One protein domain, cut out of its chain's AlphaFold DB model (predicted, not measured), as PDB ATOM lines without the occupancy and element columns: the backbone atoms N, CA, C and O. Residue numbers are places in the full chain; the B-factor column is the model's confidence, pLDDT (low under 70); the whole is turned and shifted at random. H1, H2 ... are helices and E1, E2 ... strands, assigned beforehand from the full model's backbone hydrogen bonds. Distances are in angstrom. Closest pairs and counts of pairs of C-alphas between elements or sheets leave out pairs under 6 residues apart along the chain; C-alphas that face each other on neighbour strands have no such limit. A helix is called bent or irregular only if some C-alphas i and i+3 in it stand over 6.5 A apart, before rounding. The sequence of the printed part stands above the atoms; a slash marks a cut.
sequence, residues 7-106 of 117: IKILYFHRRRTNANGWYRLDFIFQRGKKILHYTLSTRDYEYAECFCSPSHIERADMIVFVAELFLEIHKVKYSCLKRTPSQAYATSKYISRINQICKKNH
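AT A GLANCE: This is residues 7 to 106 of the 117 residues of an uncharacterized protein of Bacteroides fragilis (UniProt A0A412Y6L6). A twisted sheet of three long strands, E1, E2 and E3, with the short E4 beside E1, forms the middle of the domain and curls round the long helix H2 on one face. H3 is over E2 on the opposite face, and the short H1 packs at a steep tilt on residues 58 to 63 of H2. The printed part has 100 residues, with three named helices and four named strands in the order E1, E2, E3, H1, H2, E4, H3. The class is mixed, helices and strands, and the mixed sheet runs E3, E2, E1, E4. The whole is compact and rounded, with a radius of gyration of the C-alphas of 13.7 A and spans of 38 by 30 by 27 A.

HOW THE PARTS SIT: E1, residues 7 to 16, bends by 54 degrees at residue 10. With E2, residues 23 to 31, it forms an antiparallel hairpin, where N 13 and O 26 are 2.9 A apart, within hydrogen-bond range. E2 and E3, residues 34 to 42, form a second antiparallel hairpin, where N 27 and O 38 are 2.8 A apart, within range. E1, E2 and E3 make a meander, each strand the antiparallel neighbour of the one before. H1, residues 45 to 52, is on the sheet but only grazes it. H2, residues 56 to 73, is on the sheet, and its C-alpha Phe 70 is 7.2 A from that of Tyr 38 in E3, their closest pair. H1 and H2 touch at a steep tilt of 51 degrees, opposite ways, closest at the C-alphas of Phe 51 and Arg 59, 5.0 A; H2 does so with residues 58 to 63 alone. E4, residues 80 to 83, is an edge strand parallel to E1, with N 9 and O 82 at 3.0 A, within range. E3, H1 H2 and E4 form a split strand-helix-strand unit, two strands of one sheet that follow each other among the strands, with helices between them along the chain and E2 and E1 between them in the sheet; its crossover is right-handed. H3, residues 92 to 104, lies over E2 at a height over the sheet of 10.2 A, and only just along the strands, at 29.9 degrees to E2 on the local plane; their closest C-alphas, those of Ile 28 and Ile 98, are 7.9 A apart. H2 and H3 lie on opposite faces of the sheet, which gives three layers, and are apart. In H1 and H2 every O i to N i+4 pair is within hydrogen-bond range, and in H3 7 of 9.

IN THESE COORDINATES: E1 begins at C-alpha 7, (-10.975, -1.652, 18.190), and is 26.5 A long; E2 is 26.1 A, E3 26.3 A and H2 25.9 A. H3, 18.7 A, ends at C-alpha 104, (4.921, -18.703, 16.279), and is irregular, but only just: C-alphas 93 and 96 are 6.7 A apart. H1 is 10.3 A and E4 9.9 A.

THE WHOLE: The C-alphas of Ala 19 and Ser 79 are the two farthest apart, at 39.2 A. The printed part has no cut, and no link is long. Mean pLDDT of the printed part is 76.7; residues 83 to 103 and 105 to 106 are under 70.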
ATOM      1  N   ILE A   7     -11.613  -0.339  18.244       86.56
ATOM      2  CA  ILE A   7     -10.975  -1.652  18.190       86.56
ATOM      3  C   ILE A   7     -11.424  -2.362  16.923       86.56
ATOM      4  O   ILE A   7     -12.607  -2.397  16.599       86.56
ATOM      5  N   LYS A   8     -10.461  -2.922  16.192       85.12
ATOM      6  CA  LYS A   8     -10.729  -3.775  15.036       85.12
ATOM      7  C   LYS A   8     -10.407  -5.217  15.382       85.12
ATOM      8  O   LYS A   8      -9.303  -5.482  15.855       85.12
ATOM      9  N   ILE A   9     -11.322  -6.134  15.096       84.94
ATOM     10  CA  ILE A   9     -11.003  -7.564  15.050       84.94
ATOM     11  C   ILE A   9     -10.254  -7.794  13.738       84.94
ATOM     12  O   ILE A   9     -10.806  -7.545  12.664       84.94
ATOM     13  N   LEU A  10      -8.982  -8.183  13.828       79.75
ATOM     14  CA  LEU A  10      -8.140  -8.479  12.667       79.75
ATOM     15  C   LEU A  10      -8.162  -9.958  12.301       79.75
ATOM     16  O   LEU A  10      -7.995 -10.307  11.136       79.75
ATOM     17  N   TYR A  11      -8.306 -10.819  13.303       79.38
ATOM     18  CA  TYR A  11      -8.280 -12.260  13.128       79.38
ATOM     19  C   TYR A  11      -9.097 -12.927  14.222       79.38
ATOM     20  O   TYR A  11      -9.033 -12.518  15.383       79.38
ATOM     21  N   PHE A  12      -9.814 -13.967  13.822       81.75
ATOM     22  CA  PHE A  12     -10.480 -14.915  14.690       81.75
ATOM     23  C   PHE A  12     -10.159 -16.317  14.189       81.75
ATOM     24  O   PHE A  12     -10.186 -16.574  12.981       81.75
ATOM     25  N   HIS A  13      -9.884 -17.225  15.112       80.75
ATOM     26  CA  HIS A  13      -9.726 -18.624  14.782       80.75
ATOM     27  C   HIS A  13     -10.225 -19.525  15.893       80.75
ATOM     28  O   HIS A  13      -9.956 -19.299  17.069       80.75
ATOM     29  N   ARG A  14     -10.909 -20.591  15.485       82.38
ATOM     30  CA  ARG A  14     -11.337 -21.674  16.356       82.38
ATOM     31  C   ARG A  14     -10.547 -22.927  16.006       82.38
ATOM     32  O   ARG A  14     -10.586 -23.385  14.866       82.38
ATOM     33  N   ARG A  15      -9.894 -23.528  16.997       80.06
ATOM     34  CA  ARG A  15      -9.137 -24.774  16.844       80.06
ATOM     35  C   ARG A  15      -9.568 -25.803  17.876       80.06
ATOM     36  O   ARG A  15      -9.475 -25.547  19.070       80.06
ATOM     37  N   ARG A  16      -9.946 -27.004  17.438       79.00
ATOM     38  CA  ARG A  16     -10.125 -28.143  18.352       79.00
ATOM     39  C   ARG A  16      -8.776 -28.510  18.975       79.00
ATOM     40  O   ARG A  16      -7.790 -28.662  18.256       79.00
ATOM     41  N   THR A  17      -8.721 -28.618  20.299       74.75
ATOM     42  CA  THR A  17      -7.469 -28.877  21.026       74.75
ATOM     43  C   THR A  17      -7.309 -30.341  21.405       74.75
ATOM     44  O   THR A  17      -6.176 -30.806  21.482       74.75
ATOM     45  N   ASN A  18      -8.401 -31.092  21.596       75.75
ATOM     46  CA  ASN A  18      -8.342 -32.531  21.861       75.75
ATOM     47  C   ASN A  18      -9.639 -33.280  21.486       75.75
ATOM     48  O   ASN A  18     -10.644 -32.696  21.066       75.75
ATOM     49  N   ALA A  19      -9.600 -34.608  21.634       70.00
ATOM     50  CA  ALA A  19     -10.743 -35.488  21.406       70.00
ATOM     51  C   ALA A  19     -11.908 -35.224  22.380       70.00
ATOM     52  O   ALA A  19     -13.057 -35.319  21.961       70.00
ATOM     53  N   ASN A  20     -11.633 -34.759  23.606       77.88
ATOM     54  CA  ASN A  20     -12.610 -34.536  24.687       77.88
ATOM     55  C   ASN A  20     -13.537 -33.317  24.481       77.88
ATOM     56  O   ASN A  20     -14.196 -32.867  25.420       77.88
ATOM     57  N   GLY A  21     -13.573 -32.747  23.277       76.69
ATOM     58  CA  GLY A  21     -14.444 -31.621  22.941       76.69
ATOM     59  C   GLY A  21     -13.906 -30.257  23.370       76.69
ATOM     60  O   GLY A  21     -14.586 -29.259  23.163       76.69
ATOM     61  N   TRP A  22     -12.688 -30.172  23.921       84.62
ATOM     62  CA  TRP A  22     -12.061 -28.869  24.129       84.62
ATOM     63  C   TRP A  22     -11.679 -28.238  22.795       84.62
ATOM     64  O   TRP A  22     -11.163 -28.889  21.874       84.62
ATOM     65  N   TYR A  23     -11.865 -26.931  22.727       83.69
ATOM     66  CA  TYR A  23     -11.366 -26.109  21.646       83.69
ATOM     67  C   TYR A  23     -10.857 -24.771  22.177       83.69
ATOM     68  O   TYR A  23     -11.072 -24.381  23.325       83.69
ATOM     69  N   ARG A  24     -10.103 -24.094  21.324       86.12
ATOM     70  CA  ARG A  24      -9.474 -22.811  21.580       86.12
ATOM     71  C   ARG A  24     -10.017 -21.780  20.606       86.12
ATOM     72  O   ARG A  24     -10.172 -22.080  19.424       86.12
ATOM     73  N   LEU A  25     -10.280 -20.590  21.122       86.06
ATOM     74  CA  LEU A  25     -10.596 -19.385  20.375       86.06
ATOM     75  C   LEU A  25      -9.407 -18.440  20.475       86.06
ATOM     76  O   LEU A  25      -8.968 -18.126  21.578       86.06
ATOM     77  N   ASP A  26      -8.901 -17.993  19.336       85.19
ATOM     78  CA  ASP A  26      -7.791 -17.058  19.225       85.19
ATOM     79  C   ASP A  26      -8.266 -15.791  18.515       85.19
ATOM     80  O   ASP A  26      -8.804 -15.850  17.408       85.19
ATOM     81  N   PHE A  27      -8.043 -14.641  19.145       86.50
ATOM     82  CA  PHE A  27      -8.401 -13.331  18.622       86.50
ATOM     83  C   PHE A  27      -7.180 -12.421  18.538       86.50
ATOM     84  O   PHE A  27      -6.400 -12.300  19.486       86.50
ATOM     85  N   ILE A  28      -7.055 -11.706  17.420       85.12
ATOM     86  CA  ILE A  28      -6.100 -10.606  17.273       85.12
ATOM     87  C   ILE A  28      -6.876  -9.312  17.070       85.12
ATOM     88  O   ILE A  28      -7.616  -9.160  16.097       85.12
ATOM     89  N   PHE A  29      -6.654  -8.355  17.964       85.31
ATOM     90  CA  PHE A  29      -7.264  -7.034  17.920       85.31
ATOM     91  C   PHE A  29      -6.247  -5.965  17.546       85.31
ATOM     92  O   PHE A  29      -5.086  -6.010  17.956       85.31
ATOM     93  N   GLN A  30      -6.708  -4.932  16.852       83.25
ATOM     94  CA  GLN A  30      -5.974  -3.686  16.678       83.25
ATOM     95  C   GLN A  30      -6.641  -2.568  17.467       83.25
ATOM     96  O   GLN A  30      -7.816  -2.272  17.263       83.25
ATOM     97  N   ARG A  31      -5.855  -1.881  18.299       85.25
ATOM     98  CA  ARG A  31      -6.251  -0.648  18.985       85.25
ATOM     99  C   ARG A  31      -5.247   0.454  18.659       85.25
ATOM    100  O   ARG A  31      -4.159   0.519  19.240       85.25
ATOM    101  N   GLY A  32      -5.586   1.313  17.699       83.56
ATOM    102  CA  GLY A  32      -4.643   2.292  17.152       83.56
ATOM    103  C   GLY A  32      -3.420   1.602  16.530       83.56
ATOM    104  O   GLY A  32      -3.557   0.839  15.577       83.56
ATOM    105  N   LYS A  33      -2.221   1.853  17.076       81.12
ATOM    106  CA  LYS A  33      -0.965   1.190  16.660       81.12
ATOM    107  C   LYS A  33      -0.652  -0.096  17.442       81.12
ATOM    108  O   LYS A  33       0.313  -0.779  17.113       81.12
ATOM    109  N   LYS A  34      -1.418  -0.414  18.495       83.44
ATOM    110  CA  LYS A  34      -1.197  -1.606  19.327       83.44
ATOM    111  C   LYS A  34      -1.933  -2.811  18.746       83.44
ATOM    112  O   LYS A  34      -3.069  -2.676  18.294       83.44
ATOM    113  N   ILE A  35      -1.285  -3.971  18.818       84.00
ATOM    114  CA  ILE A  35      -1.868  -5.279  18.511       84.00
ATOM    115  C   ILE A  35      -2.049  -6.023  19.832       84.00
ATOM    116  O   ILE A  35      -1.102  -6.096  20.616       84.00
ATOM    117  N   LEU A  36      -3.252  -6.531  20.085       85.62
ATOM    118  CA  LEU A  36      -3.583  -7.351  21.250       85.62
ATOM    119  C   LEU A  36      -3.888  -8.767  20.767       85.62
ATOM    120  O   LEU A  36      -4.498  -8.932  19.713       85.62
ATOM    121  N   HIS A  37      -3.462  -9.767  21.527       87.88
ATOM    122  CA  HIS A  37      -3.728 -11.172  21.244       87.88
ATOM    123  C   HIS A  37      -4.365 -11.789  22.480       87.88
ATOM    124  O   HIS A  37      -3.765 -11.737  23.555       87.88
ATOM    125  N   TYR A  38      -5.564 -12.340  22.319       87.31
ATOM    126  CA  TYR A  38      -6.296 -13.005  23.387       87.31
ATOM    127  C   TYR A  38      -6.698 -14.405  22.951       87.31
ATOM    128  O   TYR A  38      -7.023 -14.640  21.788       87.31
ATOM    129  N   THR A  39      -6.670 -15.319  23.913       87.88
ATOM    130  CA  THR A  39      -6.949 -16.732  23.698       87.88
ATOM    131  C   THR A  39      -7.862 -17.232  24.812       87.88
ATOM    132  O   THR A  39      -7.613 -16.950  25.982       87.88
ATOM    133  N   LEU A  40      -8.880 -18.016  24.463       86.19
ATOM    134  CA  LEU A  40      -9.774 -18.707  25.396       86.19
ATOM    135  C   LEU A  40      -9.774 -20.188  25.051       86.19
ATOM    136  O   LEU A  40      -9.910 -20.549  23.888       86.19
ATOM    137  N   SER A  41      -9.621 -21.048  26.053       88.50
ATOM    138  CA  SER A  41      -9.858 -22.486  25.897       88.50
ATOM    139  C   SER A  41     -11.160 -22.827  26.606       88.50
ATOM    140  O   SER A  41     -11.320 -22.484  27.771       88.50
ATOM    141  N   THR A  42     -12.089 -23.463  25.900       85.69
ATOM    142  CA  THR A  42     -13.427 -23.775  26.411       85.69
ATOM    143  C   THR A  42     -13.924 -25.119  25.864       85.69
ATOM    144  O   THR A  42     -13.385 -25.646  24.886       85.69
ATOM    145  N   ARG A  43     -14.925 -25.699  26.531       88.69
ATOM    146  CA  ARG A  43     -15.733 -26.837  26.052       88.69
ATOM    147  C   ARG A  43     -17.191 -26.443  25.841       88.69
ATOM    148  O   ARG A  43     -18.029 -27.328  25.712       88.69
ATOM    149  N   ASP A  44     -17.483 -25.150  25.915       85.44
ATOM    150  CA  ASP A  44     -18.840 -24.643  25.834       85.44
ATOM    151  C   ASP A  44     -19.477 -25.098  24.517       85.44
ATOM    152  O   ASP A  44     -18.970 -24.829  23.426       85.44
ATOM    153  N   TYR A  45     -20.532 -25.893  24.647       76.56
ATOM    154  CA  TYR A  45     -21.160 -26.535  23.510       76.56
ATOM    155  C   TYR A  45     -22.028 -25.546  22.729       76.56
ATOM    156  O   TYR A  45     -22.017 -25.593  21.503       76.56
ATOM    157  N   GLU A  46     -22.665 -24.587  23.407       78.56
ATOM    158  CA  GLU A  46     -23.459 -23.533  22.765       78.56
ATOM    159  C   GLU A  46     -22.561 -22.666  21.884       78.56
ATOM    160  O   GLU A  46     -22.848 -22.417  20.714       78.56
ATOM    161  N   TYR A  47     -21.391 -22.291  22.402       80.31
ATOM    162  CA  TYR A  47     -20.414 -21.543  21.619       80.31
ATOM    163  C   TYR A  47     -19.934 -22.367  20.420       80.31
ATOM    164  O   TYR A  47     -19.802 -21.838  19.315       80.31
ATOM    165  N   ALA A  48     -19.654 -23.658  20.617       78.25
ATOM    166  CA  ALA A  48     -19.228 -24.539  19.538       78.25
ATOM    167  C   ALA A  48     -20.289 -24.660  18.435       78.25
ATOM    168  O   ALA A  48     -19.922 -24.576  17.260       78.25
ATOM    169  N   GLU A  49     -21.563 -24.815  18.796       79.31
ATOM    170  CA  GLU A  49     -22.685 -24.864  17.858       79.31
ATOM    171  C   GLU A  49     -22.840 -23.548  17.106       79.31
ATOM    172  O   GLU A  49     -22.826 -23.562  15.876       79.31
ATOM    173  N   CYS A  50     -22.859 -22.405  17.796       77.12
ATOM    174  CA  CYS A  50     -22.965 -21.097  17.149       77.12
ATOM    175  C   CYS A  50     -21.808 -20.840  16.173       77.12
ATOM    176  O   CYS A  50     -22.035 -20.367  15.063       77.12
ATOM    177  N   PHE A  51     -20.566 -21.207  16.518       79.75
ATOM    178  CA  PHE A  51     -19.422 -21.081  15.598       79.75
ATOM    179  C   PHE A  51     -19.444 -22.076  14.431       79.75
ATOM    180  O   PHE A  51     -18.744 -21.862  13.438       79.75
ATOM    181  N   CYS A  52     -20.199 -23.164  14.551       79.81
ATOM    182  CA  CYS A  52     -20.409 -24.162  13.506       79.81
ATOM    183  C   CYS A  52     -21.756 -24.004  12.786       79.81
ATOM    184  O   CYS A  52     -22.017 -24.780  11.866       79.81
ATOM    185  N   SER A  53     -22.567 -23.007  13.156       74.38
ATOM    186  CA  SER A  53     -23.853 -22.727  12.519       74.38
ATOM    187  C   SER A  53     -23.661 -22.540  11.015       74.38
ATOM    188  O   SER A  53     -22.672 -21.921  10.614       74.38
ATOM    189  N   PRO A  54     -24.572 -23.024  10.153       74.56
ATOM    190  CA  PRO A  54     -24.531 -22.728   8.723       74.56
ATOM    191  C   PRO A  54     -24.755 -21.232   8.428       74.56
ATOM    192  O   PRO A  54     -24.285 -20.740   7.400       74.56
ATOM    193  N   SER A  55     -25.388 -20.484   9.340       78.06
ATOM    194  CA  SER A  55     -25.660 -19.053   9.191       78.06
ATOM    195  C   SER A  55     -24.401 -18.210   9.404       78.06
ATOM    196  O   SER A  55     -23.823 -18.161  10.490       78.06
ATOM    197  N   HIS A  56     -23.979 -17.491   8.362       74.56
ATOM    198  CA  HIS A  56     -22.852 -16.555   8.450       74.56
ATOM    199  C   HIS A  56     -23.114 -15.413   9.440       74.56
ATOM    200  O   HIS A  56     -22.173 -14.927  10.065       74.56
ATOM    201  N   ILE A  57     -24.376 -14.998   9.584       76.38
ATOM    202  CA  ILE A  57     -24.777 -13.923  10.497       76.38
ATOM    203  C   ILE A  57     -24.622 -14.398  11.941       76.38
ATOM    204  O   ILE A  57     -23.916 -13.752  12.706       76.38
ATOM    205  N   GLU A  58     -25.151 -15.577  12.278       73.56
ATOM    206  CA  GLU A  58     -25.024 -16.143  13.630       73.56
ATOM    207  C   GLU A  58     -23.560 -16.362  14.020       73.56
ATOM    208  O   GLU A  58     -23.137 -15.998  15.119       73.56
ATOM    209  N   ARG A  59     -22.743 -16.887  13.095       82.31
ATOM    210  CA  ARG A  59     -21.300 -17.022  13.331       82.31
ATOM    211  C   ARG A  59     -20.642 -15.663  13.576       82.31
ATOM    212  O   ARG A  59     -19.798 -15.550  14.463       82.31
ATOM    213  N   ALA A  60     -20.988 -14.642  12.794       79.81
ATOM    214  CA  ALA A  60     -20.415 -13.307  12.930       79.81
ATOM    215  C   ALA A  60     -20.811 -12.637  14.253       79.81
ATOM    216  O   ALA A  60     -19.932 -12.082  14.919       79.81
ATOM    217  N   ASP A  61     -22.078 -12.731  14.647       81.69
ATOM    218  CA  ASP A  61     -22.585 -12.200  15.913       81.69
ATOM    219  C   ASP A  61     -21.898 -12.880  17.093       81.69
ATOM    220  O   ASP A  61     -21.417 -12.207  18.003       81.69
ATOM    221  N   MET A  62     -21.711 -14.201  17.022       85.88
ATOM    222  CA  MET A  62     -21.001 -14.940  18.060       85.88
ATOM    223  C   MET A  62     -19.526 -14.526  18.181       85.88
ATOM    224  O   MET A  62     -18.989 -14.392  19.283       85.88
ATOM    225  N   ILE A  63     -18.847 -14.282  17.054       86.81
ATOM    226  CA  ILE A  63     -17.466 -13.772  17.050       86.81
ATOM    227  C   ILE A  63     -17.399 -12.398  17.724       86.81
ATOM    228  O   ILE A  63     -16.460 -12.139  18.479       86.81
ATOM    229  N   VAL A  64     -18.363 -11.515  17.447       87.31
ATOM    230  CA  VAL A  64     -18.435 -10.179  18.055       87.31
ATOM    231  C   VAL A  64     -18.707 -10.288  19.551       87.31
ATOM    232  O   VAL A  64     -17.940  -9.722  20.325       87.31
ATOM    233  N   PHE A  65     -19.695 -11.081  19.959       87.50
ATOM    234  CA  PHE A  65     -20.032 -11.308  21.363       87.50
ATOM    235  C   PHE A  65     -18.818 -11.776  22.180       87.50
ATOM    236  O   PHE A  65     -18.454 -11.166  23.185       87.50
ATOM    237  N   VAL A  66     -18.107 -12.808  21.710       89.31
ATOM    238  CA  VAL A  66     -16.918 -13.313  22.418       89.31
ATOM    239  C   VAL A  66     -15.776 -12.295  22.401       89.31
ATOM    240  O   VAL A  66     -15.032 -12.178  23.377       89.31
ATOM    241  N   ALA A  67     -15.621 -11.533  21.318       89.81
ATOM    242  CA  ALA A  67     -14.650 -10.448  21.271       89.81
ATOM    243  C   ALA A  67     -14.932  -9.367  22.324       89.81
ATOM    244  O   ALA A  67     -13.996  -8.918  22.984       89.81
ATOM    245  N   GLU A  68     -16.187  -8.956  22.492       88.81
ATOM    246  CA  GLU A  68     -16.589  -7.989  23.519       88.81
ATOM    247  C   GLU A  68     -16.329  -8.535  24.920       88.81
ATOM    248  O   GLU A  68     -15.696  -7.845  25.722       88.81
ATOM    249  N   LEU A  69     -16.663  -9.806  25.163       89.50
ATOM    250  CA  LEU A  69     -16.373 -10.487  26.423       89.50
ATOM    251  C   LEU A  69     -14.873 -10.452  26.766       89.50
ATOM    252  O   LEU A  69     -14.496 -10.121  27.889       89.50
ATOM    253  N   PHE A  70     -13.986 -10.731  25.803       89.38
ATOM    254  CA  PHE A  70     -12.539 -10.602  26.025       89.38
ATOM    255  C   PHE A  70     -12.131  -9.179  26.406       89.38
ATOM    256  O   PHE A  70     -11.309  -8.978  27.305       89.38
ATOM    257  N   LEU A  71     -12.659  -8.180  25.701       89.12
ATOM    258  CA  LEU A  71     -12.327  -6.783  25.959       89.12
ATOM    259  C   LEU A  71     -12.828  -6.338  27.337       89.12
ATOM    260  O   LEU A  71     -12.103  -5.617  28.027       89.12
ATOM    261  N   GLU A  72     -14.000  -6.809  27.757       88.38
ATOM    262  CA  GLU A  72     -14.581  -6.556  29.072       88.38
ATOM    263  C   GLU A  72     -13.759  -7.197  30.196       88.38
ATOM    264  O   GLU A  72     -13.308  -6.487  31.100       88.38
ATOM    265  N   ILE A  73     -13.463  -8.501  30.099       89.06
ATOM    266  CA  ILE A  73     -12.638  -9.240  31.075       89.06
ATOM    267  C   ILE A  73     -11.288  -8.541  31.276       89.06
ATOM    268  O   ILE A  73     -10.817  -8.365  32.402       89.06
ATOM    269  N   HIS A  74     -10.672  -8.087  30.184       86.69
ATOM    270  CA  HIS A  74      -9.386  -7.394  30.215       86.69
ATOM    271  C   HIS A  74      -9.495  -5.878  30.458       86.69
ATOM    272  O   HIS A  74      -8.487  -5.170  30.363       86.69
ATOM    273  N   LYS A  75     -10.689  -5.360  30.786       89.06
ATOM    274  CA  LYS A  75     -10.972  -3.942  31.084       89.06
ATOM    275  C   LYS A  75     -10.436  -2.990  30.008       89.06
ATOM    276  O   LYS A  75      -9.953  -1.884  30.286       89.06
ATOM    277  N   VAL A  76     -10.482  -3.423  28.751       85.31
ATOM    278  CA  VAL A  76     -10.010  -2.648  27.609       85.31
ATOM    279  C   VAL A  76     -11.043  -1.569  27.314       85.31
ATOM    280  O   VAL A  76     -12.153  -1.860  26.906       85.31
ATOM    281  N   LYS A  77     -10.677  -0.294  27.472       86.62
ATOM    282  CA  LYS A  77     -11.553   0.824  27.082       86.62
ATOM    283  C   LYS A  77     -11.560   1.005  25.558       86.62
ATOM    284  O   LYS A  77     -10.487   1.174  24.962       86.62
ATOM    285  N   TYR A  78     -12.746   1.022  24.952       85.50
ATOM    286  CA  TYR A  78     -12.987   1.292  23.529       85.50
ATOM    287  C   TYR A  78     -14.329   2.010  23.328       85.50
ATOM    288  O   TYR A  78     -15.156   2.015  24.231       85.50
ATOM    289  N   SER A  79     -14.505   2.673  22.181       84.62
ATOM    290  CA  SER A  79     -15.766   3.353  21.810       84.62
ATOM    291  C   SER A  79     -16.625   2.520  20.878       84.62
ATOM    292  O   SER A  79     -17.845   2.590  20.929       84.62
ATOM    293  N   CYS A  80     -15.988   1.774  19.978       83.75
ATOM    294  CA  CYS A  80     -16.677   0.864  19.086       83.75
ATOM    295  C   CYS A  80     -15.779  -0.309  18.711       83.75
ATOM    296  O   CYS A  80     -14.555  -0.165  18.566       83.75
ATOM    297  N   LEU A  81     -16.414  -1.466  18.559       83.00
ATOM    298  CA  LEU A  81     -15.813  -2.663  18.007       83.00
ATOM    299  C   LEU A  81     -16.224  -2.758  16.541       83.00
ATOM    300  O   LEU A  81     -17.398  -2.684  16.196       83.00
ATOM    301  N   LYS A  82     -15.240  -2.880  15.656       78.38
ATOM    302  CA  LYS A  82     -15.474  -3.099  14.233       78.38
ATOM    303  C   LYS A  82     -14.941  -4.467  13.860       78.38
ATOM    304  O   LYS A  82     -13.735  -4.721  13.949       78.38
ATOM    305  N   ARG A  83     -15.834  -5.341  13.404       67.75
ATOM    306  CA  ARG A  83     -15.426  -6.537  12.677       67.75
ATOM    307  C   ARG A  83     -14.910  -6.078  11.326       67.75
ATOM    308  O   ARG A  83     -15.601  -5.353  10.612       67.75
ATOM    309  N   THR A  84     -13.677  -6.433  11.003       59.56
ATOM    310  CA  THR A  84     -13.176  -6.130   9.668       59.56
ATOM    311  C   THR A  84     -13.549  -7.298   8.765       59.56
ATOM    312  O   THR A  84     -13.118  -8.413   9.066       59.56
ATOM    313  N   PRO A  85     -14.352  -7.086   7.707       46.53
ATOM    314  CA  PRO A  85     -14.608  -8.133   6.730       46.53
ATOM    315  C   PRO A  85     -13.267  -8.526   6.097       46.53
ATOM    316  O   PRO A  85     -12.433  -7.662   5.827       46.53
ATOM    317  N   SER A  86     -13.038  -9.832   6.025       43.97
ATOM    318  CA  SER A  86     -11.903 -10.552   5.432       43.97
ATOM    319  C   SER A  86     -10.793  -9.739   4.741       43.97
ATOM    320  O   SER A  86     -11.025  -8.955   3.830       43.97
ATOM    321  N   GLN A  87      -9.542 -10.001   5.154       38.59
ATOM    322  CA  GLN A  87      -8.257  -9.646   4.507       38.59
ATOM    323  C   GLN A  87      -7.977  -8.175   4.117       38.59
ATOM    324  O   GLN A  87      -6.808  -7.812   4.010       38.59
ATOM    325  N   ALA A  88      -8.960  -7.284   4.015       36.03
ATOM    326  CA  ALA A  88      -8.790  -5.932   3.485       36.03
ATOM    327  C   ALA A  88      -7.961  -5.005   4.401       36.03
ATOM    328  O   ALA A  88      -7.370  -4.036   3.933       36.03
ATOM    329  N   TYR A  89      -7.850  -5.316   5.704       40.53
ATOM    330  CA  TYR A  89      -6.904  -4.656   6.627       40.53
ATOM    331  C   TYR A  89      -5.751  -5.533   7.103       40.53
ATOM    332  O   TYR A  89      -4.923  -5.075   7.898       40.53
ATOM    333  N   ALA A  90      -5.554  -6.681   6.468       44.06
ATOM    334  CA  ALA A  90      -4.204  -7.107   6.153       44.06
ATOM    335  C   ALA A  90      -3.622  -6.100   5.126       44.06
ATOM    336  O   ALA A  90      -3.210  -6.434   4.027       44.06
ATOM    337  N   THR A  91      -3.581  -4.811   5.484       42.62
ATOM    338  CA  THR A  91      -2.662  -3.866   4.861       42.62
ATOM    339  C   THR A  91      -1.289  -4.505   5.021       42.62
ATOM    340  O   THR A  91      -0.977  -5.005   6.108       42.62
ATOM    341  N   SER A  92      -0.496  -4.550   3.948       51.16
ATOM    342  CA  SER A  92       0.797  -5.261   3.884       51.16
ATOM    343  C   SER A  92       1.658  -5.091   5.145       51.16
ATOM    344  O   SER A  92       2.324  -6.022   5.594       51.16
ATOM    345  N   LYS A  93       1.544  -3.923   5.789       54.16
ATOM    346  CA  LYS A  93       2.173  -3.547   7.056       54.16
ATOM    347  C   LYS A  93       1.910  -4.483   8.245       54.16
ATOM    348  O   LYS A  93       2.809  -4.655   9.064       54.16
ATOM    349  N   TYR A  94       0.711  -5.049   8.391       54.31
ATOM    350  CA  TYR A  94       0.358  -5.889   9.547       54.31
ATOM    351  C   TYR A  94       0.249  -7.375   9.207       54.31
ATOM    352  O   TYR A  94       0.326  -8.191  10.127       54.31
ATOM    353  N   ILE A  95       0.171  -7.735   7.917       61.62
ATOM    354  CA  ILE A  95       0.204  -9.132   7.453       61.62
ATOM    355  C   ILE A  95       1.410  -9.859   8.033       61.62
ATOM    356  O   ILE A  95       1.259 -10.945   8.579       61.62
ATOM    357  N   SER A  96       2.604  -9.261   7.956       65.81
ATOM    358  CA  SER A  96       3.823  -9.922   8.431       65.81
ATOM    359  C   SER A  96       3.760 -10.227   9.927       65.81
ATOM    360  O   SER A  96       4.145 -11.317  10.337       65.81
ATOM    361  N   ARG A  97       3.211  -9.314  10.737       66.62
ATOM    362  CA  ARG A  97       3.119  -9.468  12.192       66.62
ATOM    363  C   ARG A  97       2.020 -10.444  12.600       66.62
ATOM    364  O   ARG A  97       2.248 -11.256  13.490       66.62
ATOM    365  N   ILE A  98       0.875 -10.420  11.917       63.84
ATOM    366  CA  ILE A  98      -0.178 -11.433  12.072       63.84
ATOM    367  C   ILE A  98       0.385 -12.801  11.685       63.84
ATOM    368  O   ILE A  98       0.323 -13.725  12.481       63.84
ATOM    369  N   ASN A  99       1.048 -12.915  10.533       67.12
ATOM    370  CA  ASN A  99       1.673 -14.155  10.080       67.12
ATOM    371  C   ASN A  99       2.796 -14.623  11.004       67.12
ATOM    372  O   ASN A  99       2.942 -15.822  11.194       67.12
ATOM    373  N   GLN A 100       3.584 -13.725  11.601       68.25
ATOM    374  CA  GLN A 100       4.580 -14.082  12.615       68.25
ATOM    375  C   GLN A 100       3.915 -14.643  13.871       68.25
ATOM    376  O   GLN A 100       4.358 -15.673  14.370       68.25
ATOM    377  N   ILE A 101       2.837 -14.018  14.358       64.75
ATOM    378  CA  ILE A 101       2.052 -14.524  15.492       64.75
ATOM    379  C   ILE A 101       1.439 -15.885  15.131       64.75
ATOM    380  O   ILE A 101       1.575 -16.840  15.892       64.75
ATOM    381  N   CYS A 102       0.854 -16.021  13.943       62.97
ATOM    382  CA  CYS A 102       0.287 -17.277  13.464       62.97
ATOM    383  C   CYS A 102       1.355 -18.363  13.253       62.97
ATOM    384  O   CYS A 102       1.117 -19.524  13.564       62.97
ATOM    385  N   LYS A 103       2.553 -18.025  12.762       66.62
ATOM    386  CA  LYS A 103       3.678 -18.965  12.634       66.62
ATOM    387  C   LYS A 103       4.184 -19.403  14.004       66.62
ATOM    388  O   LYS A 103       4.247 -20.603  14.243       66.62
ATOM    389  N   LYS A 104       4.458 -18.452  14.904       71.00
ATOM    390  CA  LYS A 104       4.921 -18.703  16.279       71.00
ATOM    391  C   LYS A 104       3.962 -19.608  17.049       71.00
ATOM    392  O   LYS A 104       4.408 -20.476  17.783       71.00
ATOM    393  N   ASN A 105       2.658 -19.419  16.866       60.19
ATOM    394  CA  ASN A 105       1.640 -20.199  17.564       60.19
ATOM    395  C   ASN A 105       1.124 -21.407  16.751       60.19
ATOM    396  O   ASN A 105       0.147 -22.043  17.138       60.19
ATOM    397  N   HIS A 106       1.768 -21.749  15.626       61.38
ATOM    398  CA  HIS A 106       1.381 -22.854  14.735       61.38
ATOM    399  C   HIS A 106      -0.062 -22.783  14.177       61.38
ATOM    400  O   HIS A 106      -0.663 -23.807  13.864       61.38
TER     401      HIS A 106